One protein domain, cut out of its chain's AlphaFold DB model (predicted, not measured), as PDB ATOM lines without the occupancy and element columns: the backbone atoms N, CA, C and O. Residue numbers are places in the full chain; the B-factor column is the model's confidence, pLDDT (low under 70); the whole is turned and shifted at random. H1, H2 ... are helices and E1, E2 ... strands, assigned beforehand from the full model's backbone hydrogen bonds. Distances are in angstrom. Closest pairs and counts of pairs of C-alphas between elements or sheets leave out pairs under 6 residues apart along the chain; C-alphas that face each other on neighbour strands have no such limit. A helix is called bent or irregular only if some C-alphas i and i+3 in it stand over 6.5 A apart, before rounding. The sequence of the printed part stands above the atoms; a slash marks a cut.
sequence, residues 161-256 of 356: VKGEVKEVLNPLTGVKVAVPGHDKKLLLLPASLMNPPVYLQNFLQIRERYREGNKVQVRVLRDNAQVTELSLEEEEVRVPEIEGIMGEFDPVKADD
ATOM      1  N   VAL A 161     228.931 250.382 320.251       92.56
ATOM      2  CA  VAL A 161     228.214 250.296 318.987       92.56
ATOM      3  C   VAL A 161     227.696 248.875 318.785       92.56
ATOM      4  O   VAL A 161     228.255 247.895 319.279       92.56
ATOM      5  N   LYS A 162     226.570 248.745 318.081       95.00
ATOM      6  CA  LYS A 162     226.010 247.433 317.740       95.00
ATOM      7  C   LYS A 162     226.702 246.918 316.482       95.00
ATOM      8  O   LYS A 162     226.409 247.403 315.393       95.00
ATOM      9  N   GLY A 163     227.595 245.949 316.645       93.81
ATOM     10  CA  GLY A 163     228.226 245.222 315.549       93.81
ATOM     11  C   GLY A 163     227.466 243.947 315.182       93.81
ATOM     12  O   GLY A 163     226.648 243.450 315.958       93.81
ATOM     13  N   GLU A 164     227.739 243.404 314.000       96.06
ATOM     14  CA  GLU A 164     227.202 242.125 313.521       96.06
ATOM     15  C   GLU A 164     228.342 241.119 313.328       96.06
ATOM     16  O   GLU A 164     229.323 241.403 312.640       96.06
ATOM     17  N   VAL A 165     228.226 239.929 313.914       96.25
ATOM     18  CA  VAL A 165     229.207 238.851 313.735       96.25
ATOM     19  C   VAL A 165     229.117 238.330 312.301       96.25
ATOM     20  O   VAL A 165     228.079 237.806 311.902       96.25
ATOM     21  N   LYS A 166     230.197 238.446 311.525       94.75
ATOM     22  CA  LYS A 166     230.239 237.967 310.131       94.75
ATOM     23  C   LYS A 166     230.935 236.624 309.979       94.75
ATOM     24  O   LYS A 166     230.518 235.833 309.148       94.75
ATOM     25  N   GLU A 167     231.972 236.371 310.771       93.12
ATOM     26  CA  GLU A 167     232.789 235.161 310.644       93.12
ATOM     27  C   GLU A 167     233.232 234.679 312.025       93.12
ATOM     28  O   GLU A 167     233.751 235.451 312.838       93.12
ATOM     29  N   VAL A 168     233.065 233.385 312.281       92.69
ATOM     30  CA  VAL A 168     233.662 232.716 313.439       92.69
ATOM     31  C   VAL A 168     235.022 232.162 313.025       92.69
ATOM     32  O   VAL A 168     235.107 231.391 312.072       92.69
ATOM     33  N   LEU A 169     236.091 232.535 313.733       91.19
ATOM     34  CA  LEU A 169     237.440 232.142 313.326       91.19
ATOM     35  C   LEU A 169     237.665 230.627 313.421       91.19
ATOM     36  O   LEU A 169     237.177 229.957 314.332       91.19
ATOM     37  N   ASN A 170     238.490 230.104 312.510       87.56
ATOM     38  CA  ASN A 170     239.004 228.736 312.545       87.56
ATOM     39  C   ASN A 170     240.539 228.763 312.377       87.56
ATOM     40  O   ASN A 170     241.031 228.816 311.243       87.56
ATOM     41  N   PRO A 171     241.321 228.768 313.470       88.81
ATOM     42  CA  PRO A 171     241.010 228.241 314.798       88.81
ATOM     43  C   PRO A 171     240.150 229.179 315.656       88.81
ATOM     44  O   PRO A 171     240.222 230.404 315.526       88.81
ATOM     45  N   LEU A 172     239.362 228.588 316.559       89.62
ATOM     46  CA  LEU A 172     238.354 229.263 317.380       89.62
ATOM     47  C   LEU A 172     239.000 230.078 318.512       89.62
ATOM     48  O   LEU A 172     238.999 229.692 319.678       89.62
ATOM     49  N   THR A 173     239.595 231.202 318.121       90.88
ATOM     50  CA  THR A 173     240.308 232.162 318.984       90.88
ATOM     51  C   THR A 173     239.532 233.467 319.180       90.88
ATOM     52  O   THR A 173     239.897 234.302 320.004       90.88
ATOM     53  N   GLY A 174     238.445 233.647 318.430       93.81
ATOM     54  CA  GLY A 174     237.623 234.845 318.442       93.81
ATOM     55  C   GLY A 174     236.619 234.851 317.296       93.81
ATOM     56  O   GLY A 174     236.428 233.840 316.610       93.81
ATOM     57  N   VAL A 175     236.002 236.007 317.074       95.88
ATOM     58  CA  VAL A 175     235.084 236.245 315.954       95.88
ATOM     59  C   VAL A 175     235.414 237.556 315.256       95.88
ATOM     60  O   VAL A 175     235.978 238.463 315.862       95.88
ATOM     61  N   LYS A 176     235.059 237.665 313.978       96.00
ATOM     62  CA  LYS A 176     235.126 238.922 313.237       96.00
ATOM     63  C   LYS A 176     233.762 239.598 313.217       96.00
ATOM     64  O   LYS A 176     232.752 238.983 312.862       96.00
ATOM     65  N   VAL A 177     233.756 240.874 313.573       95.94
ATOM     66  CA  VAL A 177     232.560 241.698 313.728       95.94
ATOM     67  C   VAL A 177     232.608 242.840 312.715       95.94
ATOM     68  O   VAL A 177     233.614 243.539 312.601       95.94
ATOM     69  N   ALA A 178     231.519 243.021 311.973       95.06
ATOM     70  CA  ALA A 178     231.277 244.217 311.177       95.06
ATOM     71  C   ALA A 178     230.719 245.306 312.095       95.06
ATOM     72  O   ALA A 178     229.710 245.089 312.771       95.06
ATOM     73  N   VAL A 179     231.386 246.454 312.137       93.00
ATOM     74  CA  VAL A 179     231.024 247.579 313.000       93.00
ATOM     75  C   VAL A 179     230.675 248.782 312.122       93.00
ATOM     76  O   VAL A 179     231.455 249.083 311.218       93.00
ATOM     77  N   PRO A 180     229.548 249.479 312.371       88.25
ATOM     78  CA  PRO A 180     229.195 250.688 311.627       88.25
ATOM     79  C   PRO A 180     230.317 251.732 311.682       88.25
ATOM     80  O   PRO A 180     230.889 251.956 312.749       88.25
ATOM     81  N   GLY A 181     230.634 252.356 310.546       83.31
ATOM     82  CA  GLY A 181     231.766 253.289 310.418       83.31
ATOM     83  C   GLY A 181     233.103 252.610 310.095       83.31
ATOM     84  O   GLY A 181     234.060 253.280 309.717       83.31
ATOM     85  N   HIS A 182     233.155 251.276 310.155       83.44
ATOM     86  CA  HIS A 182     234.308 250.453 309.777       83.44
ATOM     87  C   HIS A 182     233.931 249.447 308.679       83.44
ATOM     88  O   HIS A 182     234.451 248.337 308.628       83.44
ATOM     89  N   ASP A 183     233.035 249.827 307.764       74.38
ATOM     90  CA  ASP A 183     232.401 248.908 306.800       74.38
ATOM     91  C   ASP A 183     233.394 248.227 305.842       74.38
ATOM     92  O   ASP A 183     233.148 247.131 305.339       74.38
ATOM     93  N   LYS A 184     234.561 248.846 305.627       79.38
ATOM     94  CA  LYS A 184     235.642 248.302 304.790       79.38
ATOM     95  C   LYS A 184     236.442 247.189 305.483       79.38
ATOM     96  O   LYS A 184     237.186 246.477 304.808       79.38
ATOM     97  N   LYS A 185     236.340 247.036 306.809       87.50
ATOM     98  CA  LYS A 185     237.196 246.132 307.592       87.50
ATOM     99  C   LYS A 185     236.412 245.412 308.684       87.50
ATOM    100  O   LYS A 185     235.866 246.016 309.597       87.50
ATOM    101  N   LEU A 186     236.467 244.085 308.659       92.75
ATOM    102  CA  LEU A 186     235.986 243.283 309.775       92.75
ATOM    103  C   LEU A 186     236.980 243.358 310.940       92.75
ATOM    104  O   LEU A 186     238.160 243.035 310.774       92.75
ATOM    105  N   LEU A 187     236.499 243.764 312.111       94.06
ATOM    106  CA  LEU A 187     237.316 243.915 313.312       94.06
ATOM    107  C   LEU A 187     237.302 242.633 314.144       94.06
ATOM    108  O   LEU A 187     236.303 241.914 314.192       94.06
ATOM    109  N   LEU A 188     238.423 242.333 314.796       94.81
ATOM    110  CA  LEU A 188     238.576 241.111 315.583       94.81
ATOM    111  C   LEU A 188     238.066 241.309 317.014       94.81
ATOM    112  O   LEU A 188     238.592 242.147 317.736       94.81
ATOM    113  N   LEU A 189     237.120 240.477 317.448       95.75
ATOM    114  CA  LEU A 189     236.786 240.264 318.857       95.75
ATOM    115  C   LEU A 189     237.528 239.009 319.355       95.75
ATOM    116  O   LEU A 189     237.059 237.891 319.102       95.75
ATOM    117  N   PRO A 190     238.698 239.139 320.004       94.25
ATOM    118  CA  PRO A 190     239.421 237.993 320.544       94.25
ATOM    119  C   PRO A 190     238.733 237.443 321.798       94.25
ATOM    120  O   PRO A 190     238.059 238.171 322.527       94.25
ATOM    121  N   ALA A 191     238.947 236.157 322.084       93.81
ATOM    122  CA  ALA A 191     238.367 235.460 323.237       93.81
ATOM    123  C   ALA A 191     238.622 236.156 324.590       93.81
ATOM    124  O   ALA A 191     237.772 236.113 325.481       93.81
ATOM    125  N   SER A 192     239.770 236.823 324.731       92.94
ATOM    126  CA  SER A 192     240.164 237.570 325.931       92.94
ATOM    127  C   SER A 192     239.360 238.855 326.157       92.94
ATOM    128  O   SER A 192     239.255 239.297 327.297       92.94
ATOM    129  N   LEU A 193     238.776 239.438 325.104       93.69
ATOM    130  CA  LEU A 193     238.026 240.703 325.143       93.69
ATOM    131  C   LEU A 193     236.500 240.511 325.041       93.69
ATOM    132  O   LEU A 193     235.751 241.476 324.890       93.69
ATOM    133  N   MET A 194     236.034 239.264 325.116       95.25
ATOM    134  CA  MET A 194     234.612 238.920 325.222       95.25
ATOM    135  C   MET A 194     234.094 239.150 326.645       95.25
ATOM    136  O   MET A 194     234.871 239.135 327.603       95.25
ATOM    137  N   ASN A 195     232.776 239.293 326.811       92.69
ATOM    138  CA  ASN A 195     232.147 239.429 328.122       92.69
ATOM    139  C   ASN A 195     231.108 238.314 328.387       92.69
ATOM    140  O   ASN A 195     230.025 238.324 327.801       92.69
ATOM    141  N   PRO A 196     231.383 237.343 329.283       91.88
ATOM    142  CA  PRO A 196     232.641 237.123 330.005       91.88
ATOM    143  C   PRO A 196     233.763 236.577 329.094       91.88
ATOM    144  O   PRO A 196     233.443 235.861 328.134       91.88
ATOM    145  N   PRO A 197     235.051 236.823 329.431       92.19
ATOM    146  CA  PRO A 197     236.200 236.297 328.702       92.19
ATOM    147  C   PRO A 197     236.149 234.780 328.569       92.19
ATOM    148  O   PRO A 197     235.709 234.069 329.481       92.19
ATOM    149  N   VAL A 198     236.594 234.277 327.421       92.69
ATOM    150  CA  VAL A 198     236.578 232.845 327.128       92.69
ATOM    151  C   VAL A 198     237.985 232.274 327.240       92.69
ATOM    152  O   VAL A 198     238.891 232.650 326.504       92.69
ATOM    153  N   TYR A 199     238.144 231.322 328.152       91.38
ATOM    154  CA  TYR A 199     239.391 230.598 328.376       91.38
ATOM    155  C   TYR A 199     239.588 229.471 327.359       91.38
ATOM    156  O   TYR A 199     238.619 228.933 326.810       91.38
ATOM    157  N   LEU A 200     240.839 229.043 327.172       88.44
ATOM    158  CA  LEU A 200     241.199 227.995 326.217       88.44
ATOM    159  C   LEU A 200     240.475 226.668 326.481       88.44
ATOM    160  O   LEU A 200     240.180 225.944 325.540       88.44
ATOM    161  N   GLN A 201     240.136 226.337 327.730       88.38
ATOM    162  CA  GLN A 201     239.414 225.098 328.057       88.38
ATOM    163  C   GLN A 201     237.940 225.151 327.618       88.38
ATOM    164  O   GLN A 201     237.321 224.111 327.391       88.38
ATOM    165  N   ASN A 202     237.397 226.361 327.458       89.31
ATOM    166  CA  ASN A 202     235.988 226.639 327.190       89.31
ATOM    167  C   ASN A 202     235.768 227.318 325.830       89.31
ATOM    168  O   ASN A 202     234.710 227.899 325.598       89.31
ATOM    169  N   PHE A 203     236.734 227.224 324.914       88.06
ATOM    170  CA  PHE A 203     236.711 227.883 323.603       88.06
ATOM    171  C   PHE A 203     235.434 227.612 322.784       88.06
ATOM    172  O   PHE A 203     235.007 228.454 321.999       88.06
ATOM    173  N   LEU A 204     234.762 226.477 323.008       87.44
ATOM    174  CA  LEU A 204     233.484 226.136 322.368       87.44
ATOM    175  C   LEU A 204     232.367 227.147 322.653       87.44
ATOM    176  O   LEU A 204     231.507 227.357 321.796       87.44
ATOM    177  N   GLN A 205     232.418 227.824 323.804       90.19
ATOM    178  CA  GLN A 205     231.447 228.852 324.175       90.19
ATOM    179  C   GLN A 205     231.445 230.024 323.185       90.19
ATOM    180  O   GLN A 205     230.416 230.678 323.025       90.19
ATOM    181  N   ILE A 206     232.552 230.257 322.463       91.88
ATOM    182  CA  ILE A 206     232.615 231.272 321.406       91.88
ATOM    183  C   ILE A 206     231.571 230.961 320.329       91.88
ATOM    184  O   ILE A 206     230.760 231.811 319.981       91.88
ATOM    185  N   ARG A 207     231.519 229.717 319.848       88.06
ATOM    186  CA  ARG A 207     230.574 229.310 318.797       88.06
ATOM    187  C   ARG A 207     229.123 229.302 319.281       88.06
ATOM    188  O   ARG A 207     228.202 229.522 318.496       88.06
ATOM    189  N   GLU A 208     228.908 229.008 320.559       89.12
ATOM    190  CA  GLU A 208     227.569 228.982 321.151       89.12
ATOM    191  C   GLU A 208     226.971 230.388 321.257       89.12
ATOM    192  O   GLU A 208     225.802 230.569 320.905       89.12
ATOM    193  N   ARG A 209     227.777 231.369 321.685       91.38
ATOM    194  CA  ARG A 209     227.356 232.763 321.889       91.38
ATOM    195  C   ARG A 209     227.377 233.589 320.597       91.38
ATOM    196  O   ARG A 209     226.431 234.326 320.314       91.38
ATOM    197  N   TYR A 210     228.425 233.443 319.789       93.00
ATOM    198  CA  TYR A 210     228.700 234.297 318.631       93.00
ATOM    199  C   TYR A 210     228.458 233.545 317.325       93.00
ATOM    200  O   TYR A 210     229.387 233.073 316.674       93.00
ATOM    201  N   ARG A 211     227.188 233.417 316.937       91.44
ATOM    202  CA  ARG A 211     226.821 232.873 315.624       91.44
ATOM    203  C   ARG A 211     226.864 233.968 314.569       91.44
ATOM    204  O   ARG A 211     226.610 235.131 314.868       91.44
ATOM    205  N   GLU A 212     227.147 233.581 313.334       93.38
ATOM    206  CA  GLU A 212     227.077 234.483 312.184       93.38
ATOM    207  C   GLU A 212     225.683 235.126 312.092       93.38
ATOM    208  O   GLU A 212     224.662 234.458 312.272       93.38
ATOM    209  N   GLY A 213     225.651 236.439 311.870       92.31
ATOM    210  CA  GLY A 213     224.448 237.272 311.877       92.31
ATOM    211  C   GLY A 213     224.008 237.769 313.261       92.31
ATOM    212  O   GLY A 213     223.131 238.633 313.341       92.31
ATOM    213  N   ASN A 214     224.598 237.280 314.362       94.69
ATOM    214  CA  ASN A 214     224.257 237.779 315.696       94.69
ATOM    215  C   ASN A 214     224.747 239.219 315.877       94.69
ATOM    216  O   ASN A 214     225.870 239.565 315.508       94.69
ATOM    217  N   LYS A 215     223.912 240.049 316.508       95.00
ATOM    218  CA  LYS A 215     224.282 241.413 316.892       95.00
ATOM    219  C   LYS A 215     224.927 241.413 318.272       95.00
ATOM    220  O   LYS A 215     224.365 240.840 319.205       95.00
ATOM    221  N   VAL A 216     226.066 242.081 318.393       94.81
ATOM    222  CA  VAL A 216     226.853 242.199 319.626       94.81
ATOM    223  C   VAL A 216     227.135 243.661 319.930       94.81
ATOM    224  O   VAL A 216     227.284 244.476 319.021       94.81
ATOM    225  N   GLN A 217     227.161 244.011 321.212       95.38
ATOM    226  CA  GLN A 217     227.464 245.369 321.645       95.38
ATOM    227  C   GLN A 217     228.957 245.458 321.945       95.38
ATOM    228  O   GLN A 217     229.427 244.897 322.927       95.38
ATOM    229  N   VAL A 218     229.690 246.147 321.077       94.75
ATOM    230  CA  VAL A 218     231.149 246.200 321.117       94.75
ATOM    231  C   VAL A 218     231.643 247.633 321.058       94.75
ATOM    232  O   VAL A 218     230.970 248.524 320.553       94.75
ATOM    233  N   ARG A 219     232.843 247.843 321.567       91.94
ATOM    234  CA  ARG A 219     233.625 249.067 321.457       91.94
ATOM    235  C   ARG A 219     234.839 248.783 320.574       91.94
ATOM    236  O   ARG A 219     235.420 247.703 320.679       91.94
ATOM    237  N   VAL A 220     235.260 249.747 319.761       89.94
ATOM    238  CA  VAL A 220     236.494 249.635 318.965       89.94
ATOM    239  C   VAL A 220     237.700 249.974 319.840       89.94
ATOM    240  O   VAL A 220     237.687 250.967 320.560       89.94
ATOM    241  N   LEU A 221     238.747 249.152 319.827       87.75
ATOM    242  CA  LEU A 221     239.975 249.463 320.558       87.75
ATOM    243  C   LEU A 221     240.790 250.556 319.852       87.75
ATOM    244  O   LEU A 221     240.637 250.815 318.660       87.75
ATOM    245  N   ARG A 222     241.701 251.200 320.593       83.31
ATOM    246  CA  ARG A 222     242.516 252.318 320.077       83.31
ATOM    247  C   ARG A 222     243.407 251.948 318.883       83.31
ATOM    248  O   ARG A 222     243.815 252.835 318.140       83.31
ATOM    249  N   ASP A 223     243.701 250.663 318.695       80.94
ATOM    250  CA  ASP A 223     244.478 250.146 317.565       80.94
ATOM    251  C   ASP A 223     243.698 250.112 316.237       80.94
ATOM    252  O   ASP A 223     244.284 249.877 315.178       80.94
ATOM    253  N   ASN A 224     242.383 250.346 316.286       83.12
ATOM    254  CA  ASN A 224     241.464 250.241 315.161       83.12
ATOM    255  C   ASN A 224     241.551 248.898 314.398       83.12
ATOM    256  O   ASN A 224     241.363 248.802 313.175       83.12
ATOM    257  N   ALA A 225     241.918 247.836 315.111       86.88
ATOM    258  CA  ALA A 225     242.030 246.482 314.576       86.88
ATOM    259  C   ALA A 225     241.181 245.490 315.366       86.88
ATOM    260  O   ALA A 225     240.689 244.512 314.790       86.88
ATOM    261  N   GLN A 226     240.987 245.763 316.652       91.81
ATOM    262  CA  GLN A 226     240.247 244.906 317.556       91.81
ATOM    263  C   GLN A 226     239.020 245.611 318.125       91.81
ATOM    264  O   GLN A 226     238.911 246.837 318.142       91.81
ATOM    265  N   VAL A 227     238.086 244.803 318.604       93.31
ATOM    266  CA  VAL A 227     236.912 245.243 319.350       93.31
ATOM    267  C   VAL A 227     236.843 244.508 320.681       93.31
ATOM    268  O   VAL A 227     237.413 243.430 320.847       93.31
ATOM    269  N   THR A 228     236.124 245.095 321.629       94.06
ATOM    270  CA  THR A 228     235.933 244.555 322.975       94.06
ATOM    271  C   THR A 228     234.489 244.725 323.426       94.06
ATOM    272  O   THR A 228     233.829 245.701 323.070       94.06
ATOM    273  N   GLU A 229     233.990 243.782 324.217       94.62
ATOM    274  CA  GLU A 229     232.699 243.904 324.912       94.62
ATOM    275  C   GLU A 229     232.850 244.491 326.322       94.62
ATOM    276  O   GLU A 229     231.858 244.717 327.017       94.62
ATOM    277  N   LEU A 230     234.088 244.725 326.756       91.00
ATOM    278  CA  LEU A 230     234.395 245.266 328.071       91.00
ATOM    279  C   LEU A 230     234.306 246.792 328.049       91.00
ATOM    280  O   LEU A 230     234.767 247.458 327.110       91.00
ATOM    281  N   SER A 231     233.763 247.362 329.120       88.56
ATOM    282  CA  SER A 231     233.882 248.801 329.369       88.56
ATOM    283  C   SER A 231     235.344 249.194 329.619       88.56
ATOM    284  O   SER A 231     236.200 248.336 329.832       88.56
ATOM    285  N   LEU A 232     235.645 250.495 329.577       84.00
ATOM    286  CA  LEU A 232     236.996 250.992 329.863       84.00
ATOM    287  C   LEU A 232     237.452 250.604 331.276       84.00
ATOM    288  O   LEU A 232     238.554 250.099 331.452       84.00
ATOM    289  N   GLU A 233     236.570 250.766 332.262       83.88
ATOM    290  CA  GLU A 233     236.853 250.426 333.659       83.88
ATOM    291  C   GLU A 233     237.099 248.921 333.838       83.88
ATOM    292  O   GLU A 233     238.038 248.513 334.519       83.88
ATOM    293  N   GLU A 234     236.288 248.075 333.197       87.00
ATOM    294  CA  GLU A 234     236.475 246.622 333.258       87.00
ATOM    295  C   GLU A 234     237.754 246.174 332.553       87.00
ATOM    296  O   GLU A 234     238.440 245.289 333.062       87.00
ATOM    297  N   GLU A 235     238.090 246.766 331.405       85.38
ATOM    298  CA  GLU A 235     239.334 246.468 330.692       85.38
ATOM    299  C   GLU A 235     240.548 246.773 331.576       85.38
ATOM    300  O   GLU A 235     241.405 245.907 331.744       85.38
ATOM    301  N   GLU A 236     240.583 247.950 332.209       83.88
ATOM    302  CA  GLU A 236     241.675 248.375 333.097       83.88
ATOM    303  C   GLU A 236     241.820 247.482 334.337       83.88
ATOM    304  O   GLU A 236     242.937 247.172 334.763       83.88
ATOM    305  N   VAL A 237     240.708 247.021 334.912       86.69
ATOM    306  CA  VAL A 237     240.731 246.114 336.071       86.69
ATOM    307  C   VAL A 237     241.158 244.699 335.668       86.69
ATOM    308  O   VAL A 237     241.827 244.009 336.443       86.69
ATOM    309  N   ARG A 238     240.782 244.254 334.466       86.19
ATOM    310  CA  ARG A 238     240.972 242.870 334.005       86.19
ATOM    311  C   ARG A 238     242.203 242.671 333.128       86.19
ATOM    312  O   ARG A 238     242.408 241.551 332.670       86.19
ATOM    313  N   VAL A 239     243.064 243.677 332.956       86.75
ATOM    314  CA  VAL A 239     244.316 243.562 332.177       86.75
ATOM    315  C   VAL A 239     245.100 242.276 332.481       86.75
ATOM    316  O   VAL A 239     245.432 241.572 331.529       86.75
ATOM    317  N   PRO A 240     245.345 241.878 333.750       88.25
ATOM    318  CA  PRO A 240     246.108 240.659 334.027       88.25
ATOM    319  C   PRO A 240     245.414 239.378 333.541       88.25
ATOM    320  O   PRO A 240     246.078 238.429 333.130       88.25
ATOM    321  N   GLU A 241     244.081 239.339 333.588       90.00
ATOM    322  CA  GLU A 241     243.285 238.211 333.094       90.00
ATOM    323  C   GLU A 241     243.290 238.177 331.562       90.00
ATOM    324  O   GLU A 241     243.531 237.124 330.977       90.00
ATOM    325  N   ILE A 242     243.089 239.331 330.918       89.50
ATOM    326  CA  ILE A 242     243.118 239.481 329.457       89.50
ATOM    327  C   ILE A 242     244.476 239.023 328.915       89.50
ATOM    328  O   ILE A 242     244.527 238.178 328.021       89.50
ATOM    329  N   GLU A 243     245.572 239.524 329.488       88.25
ATOM    330  CA  GLU A 243     246.935 239.144 329.107       88.25
ATOM    331  C   GLU A 243     247.227 237.668 329.388       88.25
ATOM    332  O   GLU A 243     247.885 237.011 328.579       88.25
ATOM    333  N   GLY A 244     246.722 237.130 330.502       89.12
ATOM    334  CA  GLY A 244     246.835 235.710 330.829       89.12
ATOM    335  C   GLY A 244     246.174 234.828 329.769       89.12
ATOM    336  O   GLY A 244     246.811 233.918 329.240       89.12
ATOM    337  N   ILE A 245     244.931 235.147 329.398       90.50
ATOM    338  CA  ILE A 245     244.184 234.420 328.362       90.50
ATOM    339  C   ILE A 245     244.891 234.548 327.007       90.50
ATOM    340  O   ILE A 245     245.084 233.544 326.321       90.50
ATOM    341  N   MET A 246     245.328 235.749 326.622       89.50
ATOM    342  CA  MET A 246     246.078 235.943 325.373       89.50
ATOM    343  C   MET A 246     247.368 235.120 325.349       89.50
ATOM    344  O   MET A 246     247.633 234.427 324.367       89.50
ATOM    345  N   GLY A 247     248.112 235.103 326.457       89.00
ATOM    346  CA  GLY A 247     249.323 234.300 326.602       89.00
ATOM    347  C   GLY A 247     249.094 232.786 326.502       89.00
ATOM    348  O   GLY A 247     250.020 232.065 326.130       89.00
ATOM    349  N   GLU A 248     247.887 232.294 326.794       90.81
ATOM    350  CA  GLU A 248     247.501 230.894 326.566       90.81
ATOM    351  C   GLU A 248     247.119 230.618 325.104       90.81
ATOM    352  O   GLU A 248     247.461 229.562 324.566       90.81
ATOM    353  N   PHE A 249     246.433 231.553 324.440       89.50
ATOM    354  CA  PHE A 249     245.988 231.389 323.051       89.50
ATOM    355  C   PHE A 249     247.112 231.570 322.022       89.50
ATOM    356  O   PHE A 249     247.147 230.831 321.036       89.50
ATOM    357  N   ASP A 250     248.041 232.501 322.243       89.94
ATOM    358  CA  ASP A 250     249.157 232.790 321.332       89.94
ATOM    359  C   ASP A 250     250.009 231.559 320.963       89.94
ATOM    360  O   ASP A 250     250.206 231.314 319.767       89.94
ATOM    361  N   PRO A 251     250.497 230.733 321.914       90.00
ATOM    362  CA  PRO A 251     251.282 229.550 321.568       90.00
ATOM    363  C   PRO A 251     250.454 228.502 320.819       90.00
ATOM    364  O   PRO A 251     250.985 227.840 319.927       90.00
ATOM    365  N   VAL A 252     249.163 228.361 321.137       90.25
ATOM    366  CA  VAL A 252     248.260 227.427 320.444       90.25
ATOM    367  C   VAL A 252     248.034 227.877 319.005       90.25
ATOM    368  O   VAL A 252     248.149 227.071 318.085       90.25
ATOM    369  N   LYS A 253     247.784 229.172 318.799       90.50
ATOM    370  CA  LYS A 253     247.626 229.769 317.472       90.50
ATOM    371  C   LYS A 253     248.903 229.630 316.642       90.50
ATOM    372  O   LYS A 253     248.832 229.223 315.488       90.50
ATOM    373  N   ALA A 254     250.068 229.909 317.227       91.00
ATOM    374  CA  ALA A 254     251.349 229.774 316.536       91.00
ATOM    375  C   ALA A 254     251.664 228.313 316.156       91.00
ATOM    376  O   ALA A 254     252.156 228.052 315.056       91.00
ATOM    377  N   ASP A 255     251.372 227.352 317.040       91.31
ATOM    378  CA  ASP A 255     251.552 225.921 316.763       91.31
ATOM    379  C   ASP A 255     250.584 225.415 315.678       91.31
ATOM    380  O   ASP A 255     251.000 224.680 314.777       91.31
ATOM    381  N   ASP A 256     249.322 225.853 315.722       91.75
ATOM    382  CA  ASP A 256     248.311 225.584 314.695       91.75
ATOM    383  C   ASP A 256     248.730 226.151 313.331       91.75
ATOM    384  O   ASP A 256     248.754 225.414 312.345       91.75
TER     385      ASP A 256
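AT A GLANCE: This is residues 161 to 256 of the 356 residues of the protein "Hypothetical protein" of Alexandrium catenella (UniProt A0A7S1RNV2). A small, strongly twisted sheet of four antiparallel strands has the short helix H1 beside it, while the long, kinked helix H2 arches past it, meeting it at few points. Part of the long link after E3, residues 191 to 194, runs between the sheet and H2. The 96 printed residues hold E1, E2, E3, H1, E4 and H2 in chain order, a mixed class of helices and strands, with sheet order E3, E2, E1, E4. The whole is compact, with a radius of gyration of the C-alphas of 12.5 A and spans of 32 by 29 by 22 A.

HOW THE PARTS SIT: E1, residues 161 to 168, E2, residues 174 to 178, and E3, residues 187 to 190, form a meander, each strand the antiparallel neighbour of the one before. In the hairpin of E1 and E2, N 164 and O 178 are 2.9 A apart, within hydrogen-bond range; in the hairpin of E2 and E3, N 177 and O 187 are 2.8 A apart, also within range. H1, residues 204 to 209, is on the sheet but only grazes it; its closest C-alphas to E2 are those of Ile 206 and Gly 174, 6.8 A apart. E4, residues 215 to 220, is antiparallel to E1, with N 163 and O 216 within hydrogen-bond range at 2.8 A. The pairing is staggered: E1 pairs with E4 over residues 161 to 164 and with E2 over 164 to 168. H2, residues 232 to 256, is only just on the sheet, with 5 pairs of C-alphas within 10 A, and only grazes it. H1 and H2 are apart. Every O i to N i+4 pair is within hydrogen-bond range in H1, and 17 of 21 in H2.

IN THESE COORDINATES: E1 begins at C-alpha 161, (228.214, 250.296, 318.987), and is 19.2 A long; E2 measures 13.4 A, E3 9.6 A, H1 9.0 A and E4 14.9 A. H2, 31.7 A long, ends at C-alpha 256, (248.311, 225.584, 314.695). It is irregular, with C-alphas 237 and 240 7.9 A apart, and has a kink of 66 degrees near residue 239.

THE WHOLE: The C-alphas farthest apart, of Gly 181 and Asp 255, are 34.4 A apart. The links E3 to H1 and E4 to H2 are long. The printed part has no cut, and no printed residue is under 70 in pLDDT.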